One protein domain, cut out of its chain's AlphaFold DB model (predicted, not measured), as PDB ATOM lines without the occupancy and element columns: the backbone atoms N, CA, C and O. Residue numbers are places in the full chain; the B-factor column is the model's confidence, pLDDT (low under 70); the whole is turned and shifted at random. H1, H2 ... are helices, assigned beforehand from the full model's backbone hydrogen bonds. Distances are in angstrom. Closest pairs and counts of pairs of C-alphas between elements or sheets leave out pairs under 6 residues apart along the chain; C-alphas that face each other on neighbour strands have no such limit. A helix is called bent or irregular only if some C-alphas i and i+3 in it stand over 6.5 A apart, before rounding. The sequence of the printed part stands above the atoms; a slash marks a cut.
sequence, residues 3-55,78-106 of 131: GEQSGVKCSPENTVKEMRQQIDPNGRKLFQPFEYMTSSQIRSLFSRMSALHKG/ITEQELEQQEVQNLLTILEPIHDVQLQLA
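This is residues 3 to 55 and 78 to 106 of the 131 residues of an uncharacterized protein of Araneus ventricosus (UniProt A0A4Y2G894). Look for a thin rod of helices: H3 and the long H4 reach toward its two ends, and between them H2 and the loop of residues 22 to 38 make a small middle. Residues 4 to 9, 47 to 55 and 88 to 106 stand free. The 82 printed residues, with H1, H2, H3 and H4 in that order and no named strand, are all helix in class and extended, radius of gyration of the C-alphas 18.9 A, spanning 69 by 31 by 17 A.

Start at H1, residues 3 to 6, which touches no helix. H2, residues 12 to 21, touches H3, residues 39 to 54, at residues 39 to 46 alone; the closest C-alphas, of Pro 12 and Ser 39, are 4.8 A apart. They run opposite ways at a steep tilt of 61 degrees. H4, residues 80 to 106, one helix by its hydrogen bonds, is bent: C-alphas 94 and 97 are 6.6 A apart. Its arms H4a, residues 80 to 94, and H4b, residues 97 to 106, stand at a shallow tilt of 25 degrees and touch no helix. Every O i to N i+4 pair is within hydrogen-bond range in H2, H3 and H4b, 10 of 11 in H4a; H1 is too short for one.

Find C-alpha 3 at (-44.927, 20.504, -20.435), where H1 begins. H3 spans 22.6 A, H4a 21.5 A; H4b ends at C-alpha 106, (-1.253, 46.405, -1.905).

The C-alphas farthest apart, of Gly 55 and Ala 106, are 69.8 A apart. Residues 56 to 77 are not printed, a gap of 32.0 A between C-alphas 55 and 78. The link from H2 to H3 is long. Confidence is under 70 at residues 3 to 10, 53 to 55 and 78 to 106.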
ATOM      1  N   GLY A   3     -44.667  21.607 -19.494       54.94
ATOM      2  CA  GLY A   3     -44.927  20.504 -20.435       54.94
ATOM      3  C   GLY A   3     -46.249  19.768 -20.177       54.94
ATOM      4  O   GLY A   3     -46.990  19.487 -21.112       54.94
ATOM      5  N   GLU A   4     -46.588  19.536 -18.908       55.50
ATOM      6  CA  GLU A   4     -47.796  18.803 -18.497       55.50
ATOM      7  C   GLU A   4     -49.084  19.600 -18.761       55.50
ATOM      8  O   GLU A   4     -50.105  19.035 -19.135       55.50
ATOM      9  N   GLN A   5     -49.018  20.931 -18.643       55.44
ATOM     10  CA  GLN A   5     -50.155  21.825 -18.903       55.44
ATOM     11  C   GLN A   5     -50.257  22.282 -20.367       55.44
ATOM     12  O   GLN A   5     -51.331  22.682 -20.804       55.44
ATOM     13  N   SER A   6     -49.159  22.235 -21.130       59.88
ATOM     14  CA  SER A   6     -49.113  22.725 -22.517       59.88
ATOM     15  C   SER A   6     -49.437  21.654 -23.563       59.88
ATOM     16  O   SER A   6     -49.578  21.997 -24.736       59.88
ATOM     17  N   GLY A   7     -49.480  20.367 -23.196       57.56
ATOM     18  CA  GLY A   7     -49.637  19.260 -24.153       57.56
ATOM     19  C   GLY A   7     -48.435  19.059 -25.092       57.56
ATOM     20  O   GLY A   7     -48.465  18.200 -25.973       57.56
ATOM     21  N   VAL A   8     -47.363  19.833 -24.908       61.38
ATOM     22  CA  VAL A   8     -46.125  19.752 -25.687       61.38
ATOM     23  C   VAL A   8     -45.189  18.759 -25.005       61.38
ATOM     24  O   VAL A   8     -44.826  18.937 -23.841       61.38
ATOM     25  N   LYS A   9     -44.781  17.712 -25.733       64.50
ATOM     26  CA  LYS A   9     -43.804  16.727 -25.244       64.50
ATOM     27  C   LYS A   9     -42.502  17.444 -24.885       64.50
ATOM     28  O   LYS A   9     -41.922  18.133 -25.723       64.50
ATOM     29  N   CYS A  10     -42.051  17.292 -23.643       67.44
ATOM     30  CA  CYS A  10     -40.782  17.864 -23.218       67.44
ATOM     31  C   CYS A  10     -39.637  17.116 -23.911       67.44
ATOM     32  O   CYS A  10     -39.635  15.886 -23.935       67.44
ATOM     33  N   SER A  11     -38.683  17.846 -24.493       80.75
ATOM     34  CA  SER A  11     -37.451  17.231 -24.984       80.75
ATOM     35  C   SER A  11     -36.482  17.012 -23.813       80.75
ATOM     36  O   SER A  11     -36.575  17.723 -22.801       80.75
ATOM     37  N   PRO A  12     -35.545  16.058 -23.921       77.50
ATOM     38  CA  PRO A  12     -34.521  15.851 -22.903       77.50
ATOM     39  C   PRO A  12     -33.751  17.132 -22.563       77.50
ATOM     40  O   PRO A  12     -33.612  17.479 -21.398       77.50
ATOM     41  N   GLU A  13     -33.358  17.914 -23.568       81.06
ATOM     42  CA  GLU A  13     -32.612  19.172 -23.420       81.06
ATOM     43  C   GLU A  13     -33.436  20.249 -22.710       81.06
ATOM     44  O   GLU A  13     -32.917  21.007 -21.888       81.06
ATOM     45  N   ASN A  14     -34.735  20.319 -23.007       81.69
ATOM     46  CA  ASN A  14     -35.639  21.233 -22.321       81.69
ATOM     47  C   ASN A  14     -35.802  20.842 -20.850       81.69
ATOM     48  O   ASN A  14     -35.870  21.717 -19.994       81.69
ATOM     49  N   THR A  15     -35.778  19.545 -20.546       83.00
ATOM     50  CA  THR A  15     -35.838  19.056 -19.164       83.00
ATOM     51  C   THR A  15     -34.582  19.454 -18.388       83.00
ATOM     52  O   THR A  15     -34.707  20.004 -17.299       83.00
ATOM     53  N   VAL A  16     -33.385  19.304 -18.975       83.06
ATOM     54  CA  VAL A  16     -32.128  19.786 -18.364       83.06
ATOM     55  C   VAL A  16     -32.214  21.280 -18.038       83.06
ATOM     56  O   VAL A  16     -31.870  21.717 -16.940       83.06
ATOM     57  N   LYS A  17     -32.693  22.087 -18.993       84.81
ATOM     58  CA  LYS A  17     -32.826  23.542 -18.819       84.81
ATOM     59  C   LYS A  17     -33.798  23.910 -17.709       84.81
ATOM     60  O   LYS A  17     -33.527  24.869 -16.986       84.81
ATOM     61  N   GLU A  18     -34.906  23.191 -17.586       84.19
ATOM     62  CA  GLU A  18     -35.876  23.410 -16.517       84.19
ATOM     63  C   GLU A  18     -35.282  23.038 -15.159       84.19
ATOM     64  O   GLU A  18     -35.378  23.847 -14.242       84.19
ATOM     65  N   MET A  19     -34.579  21.902 -15.041       84.31
ATOM     66  CA  MET A  19     -33.888  21.542 -13.797       84.31
ATOM     67  C   MET A  19     -32.902  22.652 -13.386       84.31
ATOM     68  O   MET A  19     -32.974  23.155 -12.268       84.31
ATOM     69  N   ARG A  20     -32.087  23.167 -14.320       83.81
ATOM     70  CA  ARG A  20     -31.148  24.290 -14.077       83.81
ATOM     71  C   ARG A  20     -31.794  25.598 -13.664       83.81
ATOM     72  O   ARG A  20     -31.150  26.448 -13.049       83.81
ATOM     73  N   GLN A  21     -33.035  25.826 -14.060       85.00
ATOM     74  CA  GLN A  21     -33.753  27.068 -13.785       85.00
ATOM     75  C   GLN A  21     -34.716  26.943 -12.619       85.00
ATOM     76  O   GLN A  21     -35.231  27.963 -12.165       85.00
ATOM     77  N   GLN A  22     -34.931  25.731 -12.117       86.25
ATOM     78  CA  GLN A  22     -35.840  25.514 -11.021       86.25
ATOM     79  C   GLN A  22     -35.288  26.180  -9.763       86.25
ATOM     80  O   GLN A  22     -34.115  26.046  -9.416       86.25
ATOM     81  N   ILE A  23     -36.150  26.965  -9.127       90.19
ATOM     82  CA  ILE A  23     -35.836  27.779  -7.961       90.19
ATOM     83  C   ILE A  23     -36.858  27.437  -6.877       90.19
ATOM     84  O   ILE A  23     -38.043  27.259  -7.168       90.19
ATOM     85  N   ASP A  24     -36.390  27.293  -5.643       88.50
ATOM     86  CA  ASP A  24     -37.232  27.059  -4.478       88.50
ATOM     87  C   ASP A  24     -38.014  28.336  -4.090       88.50
ATOM     88  O   ASP A  24     -37.714  29.438  -4.558       88.50
ATOM     89  N   PRO A  25     -39.021  28.246  -3.205       93.12
ATOM     90  CA  PRO A  25     -39.751  29.427  -2.735       93.12
ATOM     91  C   PRO A  25     -38.875  30.478  -2.031       93.12
ATOM     92  O   PRO A  25     -39.301  31.620  -1.873       93.12
ATOM     93  N   ASN A  26     -37.660  30.111  -1.617       93.31
ATOM     94  CA  ASN A  26     -36.693  30.986  -0.958       93.31
ATOM     95  C   ASN A  26     -35.732  31.665  -1.955       93.31
ATOM     96  O   ASN A  26     -34.816  32.372  -1.530       93.31
ATOM     97  N   GLY A  27     -35.911  31.459  -3.265       88.06
ATOM     98  CA  GLY A  27     -35.105  32.081  -4.315       88.06
ATOM     99  C   GLY A  27     -33.785  31.369  -4.635       88.06
ATOM    100  O   GLY A  27     -32.955  31.929  -5.350       88.06
ATOM    101  N   ARG A  28     -33.562  30.150  -4.133       89.38
ATOM    102  CA  ARG A  28     -32.341  29.359  -4.366       89.38
ATOM    103  C   ARG A  28     -32.542  28.335  -5.475       89.38
ATOM    104  O   ARG A  28     -33.636  27.808  -5.634       89.38
ATOM    105  N   LYS A  29     -31.481  28.022  -6.228       89.62
ATOM    106  CA  LYS A  29     -31.501  26.928  -7.215       89.62
ATOM    107  C   LYS A  29     -31.915  25.625  -6.534       89.62
ATOM    108  O   LYS A  29     -31.352  25.280  -5.497       89.62
ATOM    109  N   LEU A  30     -32.910  24.949  -7.108       87.88
ATOM    110  CA  LEU A  30     -33.482  23.734  -6.532       87.88
ATOM    111  C   LEU A  30     -32.532  22.545  -6.662       87.88
ATOM    112  O   LEU A  30     -32.498  21.710  -5.769       87.88
ATOM    113  N   PHE A  31     -31.762  22.498  -7.745       84.31
ATOM    114  CA  PHE A  31     -30.719  21.501  -7.932       84.31
ATOM    115  C   PHE A  31     -29.374  22.201  -8.097       84.31
ATOM    116  O   PHE A  31     -29.294  23.334  -8.580       84.31
ATOM    117  N   GLN A  32     -28.324  21.528  -7.669       80.31
ATOM    118  CA  GLN A  32     -26.943  21.908  -7.902       80.31
ATOM    119  C   GLN A  32     -26.463  21.397  -9.273       80.31
ATOM    120  O   GLN A  32     -27.072  20.486  -9.832       80.31
ATOM    121  N   PRO A  33     -25.366  21.955  -9.817       70.81
ATOM    122  CA  PRO A  33     -24.696  21.495 -11.042       70.81
ATOM    123  C   PRO A  33     -24.632  19.983 -11.262       70.81
ATOM    124  O   PRO A  33     -25.025  19.507 -12.322       70.81
ATOM    125  N   PHE A  34     -24.237  19.244 -10.232       71.00
ATOM    126  CA  PHE A  34     -24.065  17.792 -10.272       71.00
ATOM    127  C   PHE A  34     -25.364  16.998 -10.056       71.00
ATOM    128  O   PHE A  34     -25.371  15.772 -10.122       71.00
ATOM    129  N   GLU A  35     -26.468  17.677  -9.739       76.19
ATOM    130  CA  GLU A  35     -27.780  17.061  -9.507       76.19
ATOM    131  C   GLU A  35     -28.686  17.147 -10.744       76.19
ATOM    132  O   GLU A  35     -29.758  16.533 -10.780       76.19
ATOM    133  N   TYR A  36     -28.290  17.915 -11.764       77.00
ATOM    134  CA  TYR A  36     -28.982  17.922 -13.047       77.00
ATOM    135  C   TYR A  36     -28.656  16.635 -13.811       77.00
ATOM    136  O   TYR A  36     -27.509  16.214 -13.852       77.00
ATOM    137  N   MET A  37     -29.662  16.024 -14.440       77.62
ATOM    138  CA  MET A  37     -29.442  14.871 -15.316       77.62
ATOM    139  C   MET A  37     -29.032  15.312 -16.722       77.62
ATOM    140  O   MET A  37     -29.459  16.374 -17.189       77.62
ATOM    141  N   THR A  38     -28.338  14.440 -17.452       79.81
ATOM    142  CA  THR A  38     -27.928  14.739 -18.831       79.81
ATOM    143  C   THR A  38     -29.101  14.701 -19.772       79.81
ATOM    144  O   THR A  38     -30.053  13.948 -19.580       79.81
ATOM    145  N   SER A  39     -28.969  15.367 -20.915       73.94
ATOM    146  CA  SER A  39     -29.848  15.092 -22.054       73.94
ATOM    147  C   SER A  39     -29.848  13.598 -22.410       73.94
ATOM    148  O   SER A  39     -30.907  13.044 -22.691       73.94
ATOM    149  N   SER A  40     -28.694  12.923 -22.329       74.75
ATOM    150  CA  SER A  40     -28.560  11.471 -22.508       74.75
ATOM    151  C   SER A  40     -29.322  10.665 -21.451       74.75
ATOM    152  O   SER A  40     -30.192   9.861 -21.798       74.75
ATOM    153  N   GLN A  41     -29.091  10.934 -20.163       80.06
ATOM    154  CA  GLN A  41     -29.799  10.264 -19.068       80.06
ATOM    155  C   GLN A  41     -31.316  10.491 -19.127       80.06
ATOM    156  O   GLN A  41     -32.094   9.549 -18.955       80.06
ATOM    157  N   ILE A  42     -31.753  11.715 -19.426       83.69
ATOM    158  CA  ILE A  42     -33.171  12.058 -19.561       83.69
ATOM    159  C   ILE A  42     -33.776  11.387 -20.801       83.69
ATOM    160  O   ILE A  42     -34.878  10.845 -20.730       83.69
ATOM    161  N   ARG A  43     -33.059  11.345 -21.930       81.38
ATOM    162  CA  ARG A  43     -33.479  10.635 -23.151       81.38
ATOM    163  C   ARG A  43     -33.658   9.141 -22.893       81.38
ATOM    164  O   ARG A  43     -34.680   8.568 -23.269       81.38
ATOM    165  N   SER A  44     -32.696   8.534 -22.204       81.00
ATOM    166  CA  SER A  44     -32.738   7.133 -21.785       81.00
ATOM    167  C   SER A  44     -33.928   6.869 -20.852       81.00
ATOM    168  O   SER A  44     -34.680   5.911 -21.041       81.00
ATOM    169  N   LEU A  45     -34.182   7.775 -19.903       82.50
ATOM    170  CA  LEU A  45     -35.334   7.710 -19.007       82.50
ATOM    171  C   LEU A  45     -36.671   7.794 -19.763       82.50
ATOM    172  O   LEU A  45     -37.557   6.973 -19.524       82.50
ATOM    173  N   PHE A  46     -36.820   8.735 -20.696       81.12
ATOM    174  CA  PHE A  46     -38.030   8.864 -21.516       81.12
ATOM    175  C   PHE A  46     -38.275   7.633 -22.387       81.12
ATOM    176  O   PHE A  46     -39.422   7.198 -22.514       81.12
ATOM    177  N   SER A  47     -37.214   7.041 -22.938       81.44
ATOM    178  CA  SER A  47     -37.300   5.787 -23.689       81.44
ATOM    179  C   SER A  47     -37.859   4.654 -22.818       81.44
ATOM    180  O   SER A  47     -38.865   4.035 -23.176       81.44
ATOM    181  N   ARG A  48     -37.304   4.462 -21.608       81.75
ATOM    182  CA  ARG A  48     -37.786   3.456 -20.642       81.75
ATOM    183  C   ARG A  48     -39.239   3.679 -20.228       81.75
ATOM    184  O   ARG A  48     -40.024   2.735 -20.232       81.75
ATOM    185  N   MET A  49     -39.621   4.916 -19.908       79.25
ATOM    186  CA  MET A  49     -41.013   5.229 -19.559       79.25
ATOM    187  C   MET A  49     -41.968   4.961 -20.731       79.25
ATOM    188  O   MET A  49     -43.058   4.426 -20.535       79.25
ATOM    189  N   SER A  50     -41.563   5.290 -21.963       75.50
ATOM    190  CA  SER A  50     -42.378   5.027 -23.152       75.50
ATOM    191  C   SER A  50     -42.583   3.531 -23.394       75.50
ATOM    192  O   SER A  50     -43.691   3.128 -23.750       75.50
ATOM    193  N   ALA A  51     -41.551   2.712 -23.175       74.19
ATOM    194  CA  ALA A  51     -41.649   1.258 -23.250       74.19
ATOM    195  C   ALA A  51     -42.581   0.697 -22.160       74.19
ATOM    196  O   ALA A  51     -43.464  -0.106 -22.463       74.19
ATOM    197  N   LEU A  52     -42.464   1.198 -20.923       72.50
ATOM    198  CA  LEU A  52     -43.321   0.807 -19.800       72.50
ATOM    199  C   LEU A  52     -44.806   1.093 -20.070       72.50
ATOM    200  O   LEU A  52     -45.662   0.264 -19.777       72.50
ATOM    201  N   HIS A  53     -45.128   2.245 -20.664       66.44
ATOM    202  CA  HIS A  53     -46.518   2.613 -20.961       66.44
ATOM    203  C   HIS A  53     -47.130   1.809 -22.120       66.44
ATOM    204  O   HIS A  53     -48.352   1.759 -22.245       66.44
ATOM    205  N   LYS A  54     -46.309   1.181 -22.971       64.19
ATOM    206  CA  LYS A  54     -46.771   0.317 -24.072       64.19
ATOM    207  C   LYS A  54     -46.945  -1.143 -23.639       64.19
ATOM    208  O   LYS A  54     -47.797  -1.833 -24.191       64.19
ATOM    209  N   GLY A  55     -46.182  -1.605 -22.648       58.62
ATOM    210  CA  GLY A  55     -46.235  -2.969 -22.110       58.62
ATOM    211  C   GLY A  55     -47.134  -3.101 -20.881       58.62
ATOM    212  O   GLY A  55     -46.635  -3.425 -19.809       58.62
ATOM    213  N   ILE A  78     -20.223  13.762 -24.627       52.62
ATOM    214  CA  ILE A  78     -19.813  15.028 -24.015       52.62
ATOM    215  C   ILE A  78     -20.338  14.901 -22.598       52.62
ATOM    216  O   ILE A  78     -21.498  15.206 -22.300       52.62
ATOM    217  N   THR A  79     -19.495  14.284 -21.780       54.78
ATOM    218  CA  THR A  79     -19.796  13.902 -20.420       54.78
ATOM    219  C   THR A  79     -20.289  15.150 -19.704       54.78
ATOM    220  O   THR A  79     -19.783  16.258 -19.897       54.78
ATOM    221  N   GLU A  80     -21.266  14.999 -18.820       53.16
ATOM    222  CA  GLU A  80     -21.631  16.067 -17.874       53.16
ATOM    223  C   GLU A  80     -20.419  16.579 -17.093       53.16
ATOM    224  O   GLU A  80     -20.379  17.723 -16.662       53.16
ATOM    225  N   GLN A  81     -19.380  15.755 -17.009       49.78
ATOM    226  CA  GLN A  81     -18.070  16.053 -16.461       49.78
ATOM    227  C   GLN A  81     -17.277  17.109 -17.260       49.78
ATOM    228  O   GLN A  81     -16.484  17.849 -16.677       49.78
ATOM    229  N   GLU A  82     -17.467  17.220 -18.574       58.44
ATOM    230  CA  GLU A  82     -16.890  18.291 -19.401       58.44
ATOM    231  C   GLU A  82     -17.657  19.609 -19.201       58.44
ATOM    232  O   GLU A  82     -17.082  20.698 -19.183       58.44
ATOM    233  N   LEU A  83     -18.957  19.503 -18.923       58.44
ATOM    234  CA  LEU A  83     -19.818  20.627 -18.573       58.44
ATOM    235  C   LEU A  83     -19.516  21.181 -17.164       58.44
ATOM    236  O   LEU A  83     -19.474  22.397 -16.981       58.44
ATOM    237  N   GLU A  84     -19.262  20.316 -16.186       55.56
ATOM    238  CA  GLU A  84     -18.861  20.703 -14.827       55.56
ATOM    239  C   GLU A  84     -17.445  21.288 -14.781       55.56
ATOM    240  O   GLU A  84     -17.199  22.285 -14.101       55.56
ATOM    241  N   GLN A  85     -16.504  20.733 -15.550       63.38
ATOM    242  CA  GLN A  85     -15.159  21.306 -15.660       63.38
ATOM    243  C   GLN A  85     -15.173  22.685 -16.328       63.38
ATOM    244  O   GLN A  85     -14.445  23.582 -15.899       63.38
ATOM    245  N   GLN A  86     -16.047  22.898 -17.315       57.25
ATOM    246  CA  GLN A  86     -16.289  24.220 -17.888       57.25
ATOM    247  C   GLN A  86     -16.901  25.189 -16.857       57.25
ATOM    248  O   GLN A  86     -16.564  26.372 -16.871       57.25
ATOM    249  N   GLU A  87     -17.753  24.724 -15.936       64.44
ATOM    250  CA  GLU A  87     -18.317  25.552 -14.858       64.44
ATOM    251  C   GLU A  87     -17.255  25.975 -13.829       64.44
ATOM    252  O   GLU A  87     -17.190  27.147 -13.457       64.44
ATOM    253  N   VAL A  88     -16.353  25.069 -13.444       64.06
ATOM    254  CA  VAL A  88     -15.233  25.360 -12.531       64.06
ATOM    255  C   VAL A  88     -14.224  26.324 -13.161       64.06
ATOM    256  O   VAL A  88     -13.812  27.290 -12.519       64.06
ATOM    257  N   GLN A  89     -13.873  26.120 -14.432       66.25
ATOM    258  CA  GLN A  89     -13.010  27.040 -15.185       66.25
ATOM    259  C   GLN A  89     -13.650  28.429 -15.333       66.25
ATOM    260  O   GLN A  89     -12.988  29.453 -15.144       66.25
ATOM    261  N   ASN A  90     -14.957  28.487 -15.604       65.06
ATOM    262  CA  ASN A  90     -15.696  29.744 -15.689       65.06
ATOM    263  C   ASN A  90     -15.713  30.487 -14.345       65.06
ATOM    264  O   ASN A  90     -15.509  31.695 -14.332       65.06
ATOM    265  N   LEU A  91     -15.906  29.800 -13.213       67.88
ATOM    266  CA  LEU A  91     -15.871  30.429 -11.886       67.88
ATOM    267  C   LEU A  91     -14.467  30.923 -11.504       67.88
ATOM    268  O   LEU A  91     -14.339  31.986 -10.894       67.88
ATOM    269  N   LEU A  92     -13.415  30.200 -11.897       66.94
ATOM    270  CA  LEU A  92     -12.025  30.549 -11.596       66.94
ATOM    271  C   LEU A  92     -11.542  31.786 -12.380       66.94
ATOM    272  O   LEU A  92     -10.944  32.691 -11.799       66.94
ATOM    273  N   THR A  93     -11.900  31.887 -13.665       62.47
ATOM    274  CA  THR A  93     -11.526  33.011 -14.552       62.47
ATOM    275  C   THR A  93     -12.133  34.354 -14.107       62.47
ATOM    276  O   THR A  93     -11.598  35.422 -14.395       62.47
ATOM    277  N   ILE A  94     -13.259  34.329 -13.386       66.69
ATOM    278  CA  ILE A  94     -13.921  35.537 -12.859       66.69
ATOM    279  C   ILE A  94     -13.244  36.023 -11.564       66.69
ATOM    280  O   ILE A  94     -13.287  37.214 -11.248       66.69
ATOM    281  N   LEU A  95     -12.609  35.117 -10.814       59.41
ATOM    282  CA  LEU A  95     -11.945  35.415  -9.542       59.41
ATOM    283  C   LEU A  95     -10.471  35.823  -9.716       59.41
ATOM    284  O   LEU A  95      -9.979  36.631  -8.931       59.41
ATOM    285  N   GLU A  96      -9.783  35.344 -10.755       62.78
ATOM    286  CA  GLU A  96      -8.378  35.694 -11.047       62.78
ATOM    287  C   GLU A  96      -8.091  37.206 -11.177       62.78
ATOM    288  O   GLU A  96      -7.166  37.685 -10.515       62.78
ATOM    289  N   PRO A  97      -8.880  38.012 -11.920       61.19
ATOM    290  CA  PRO A  97      -8.605  39.442 -12.091       61.19
ATOM    291  C   PRO A  97      -8.606  40.223 -10.769       61.19
ATOM    292  O   PRO A  97      -7.982  41.279 -10.657       61.19
ATOM    293  N   ILE A  98      -9.307  39.714  -9.750       60.41
ATOM    294  CA  ILE A  98      -9.405  40.347  -8.433       60.41
ATOM    295  C   ILE A  98      -8.085  40.189  -7.665       60.41
ATOM    296  O   ILE A  98      -7.678  41.118  -6.964       60.41
ATOM    297  N   HIS A  99      -7.378  39.067  -7.836       59.47
ATOM    298  CA  HIS A  99      -6.099  38.822  -7.170       59.47
ATOM    299  C   HIS A  99      -4.994  39.760  -7.680       59.47
ATOM    300  O   HIS A  99      -4.267  40.349  -6.873       59.47
ATOM    301  N   ASP A 100      -4.928  39.998  -8.990       57.09
ATOM    302  CA  ASP A 100      -3.923  40.886  -9.592       57.09
ATOM    303  C   ASP A 100      -4.163  42.368  -9.266       57.09
ATOM    304  O   ASP A 100      -3.219  43.136  -9.046       57.09
ATOM    305  N   VAL A 101      -5.429  42.788  -9.177       60.25
ATOM    306  CA  VAL A 101      -5.800  44.155  -8.774       60.25
ATOM    307  C   VAL A 101      -5.531  44.384  -7.284       60.25
ATOM    308  O   VAL A 101      -5.048  45.454  -6.907       60.25
ATOM    309  N   GLN A 102      -5.765  43.381  -6.428       60.97
ATOM    310  CA  GLN A 102      -5.406  43.456  -5.009       60.97
ATOM    311  C   GLN A 102      -3.891  43.561  -4.801       60.97
ATOM    312  O   GLN A 102      -3.459  44.331  -3.942       60.97
ATOM    313  N   LEU A 103      -3.081  42.864  -5.604       61.97
ATOM    314  CA  LEU A 103      -1.621  42.939  -5.519       61.97
ATOM    315  C   LEU A 103      -1.085  44.314  -5.967       61.97
ATOM    316  O   LEU A 103      -0.203  44.878  -5.314       61.97
ATOM    317  N   GLN A 104      -1.670  44.908  -7.015       60.03
ATOM    318  CA  GLN A 104      -1.348  46.276  -7.448       60.03
ATOM    319  C   GLN A 104      -1.781  47.345  -6.428       60.03
ATOM    320  O   GLN A 104      -1.042  48.304  -6.197       60.03
ATOM    321  N   LEU A 105      -2.934  47.176  -5.766       59.19
ATOM    322  CA  LEU A 105      -3.366  48.066  -4.679       59.19
ATOM    323  C   LEU A 105      -2.530  47.892  -3.402       59.19
ATOM    324  O   LEU A 105      -2.255  48.879  -2.722       59.19
ATOM    325  N   ALA A 106      -2.094  46.672  -3.075       56.75
ATOM    326  CA  ALA A 106      -1.253  46.405  -1.905       56.75
ATOM    327  C   ALA A 106       0.131  47.075  -2.011       56.75
ATOM    328  O   ALA A 106       0.693  47.486  -0.992       56.75
TER     329      ALA A 106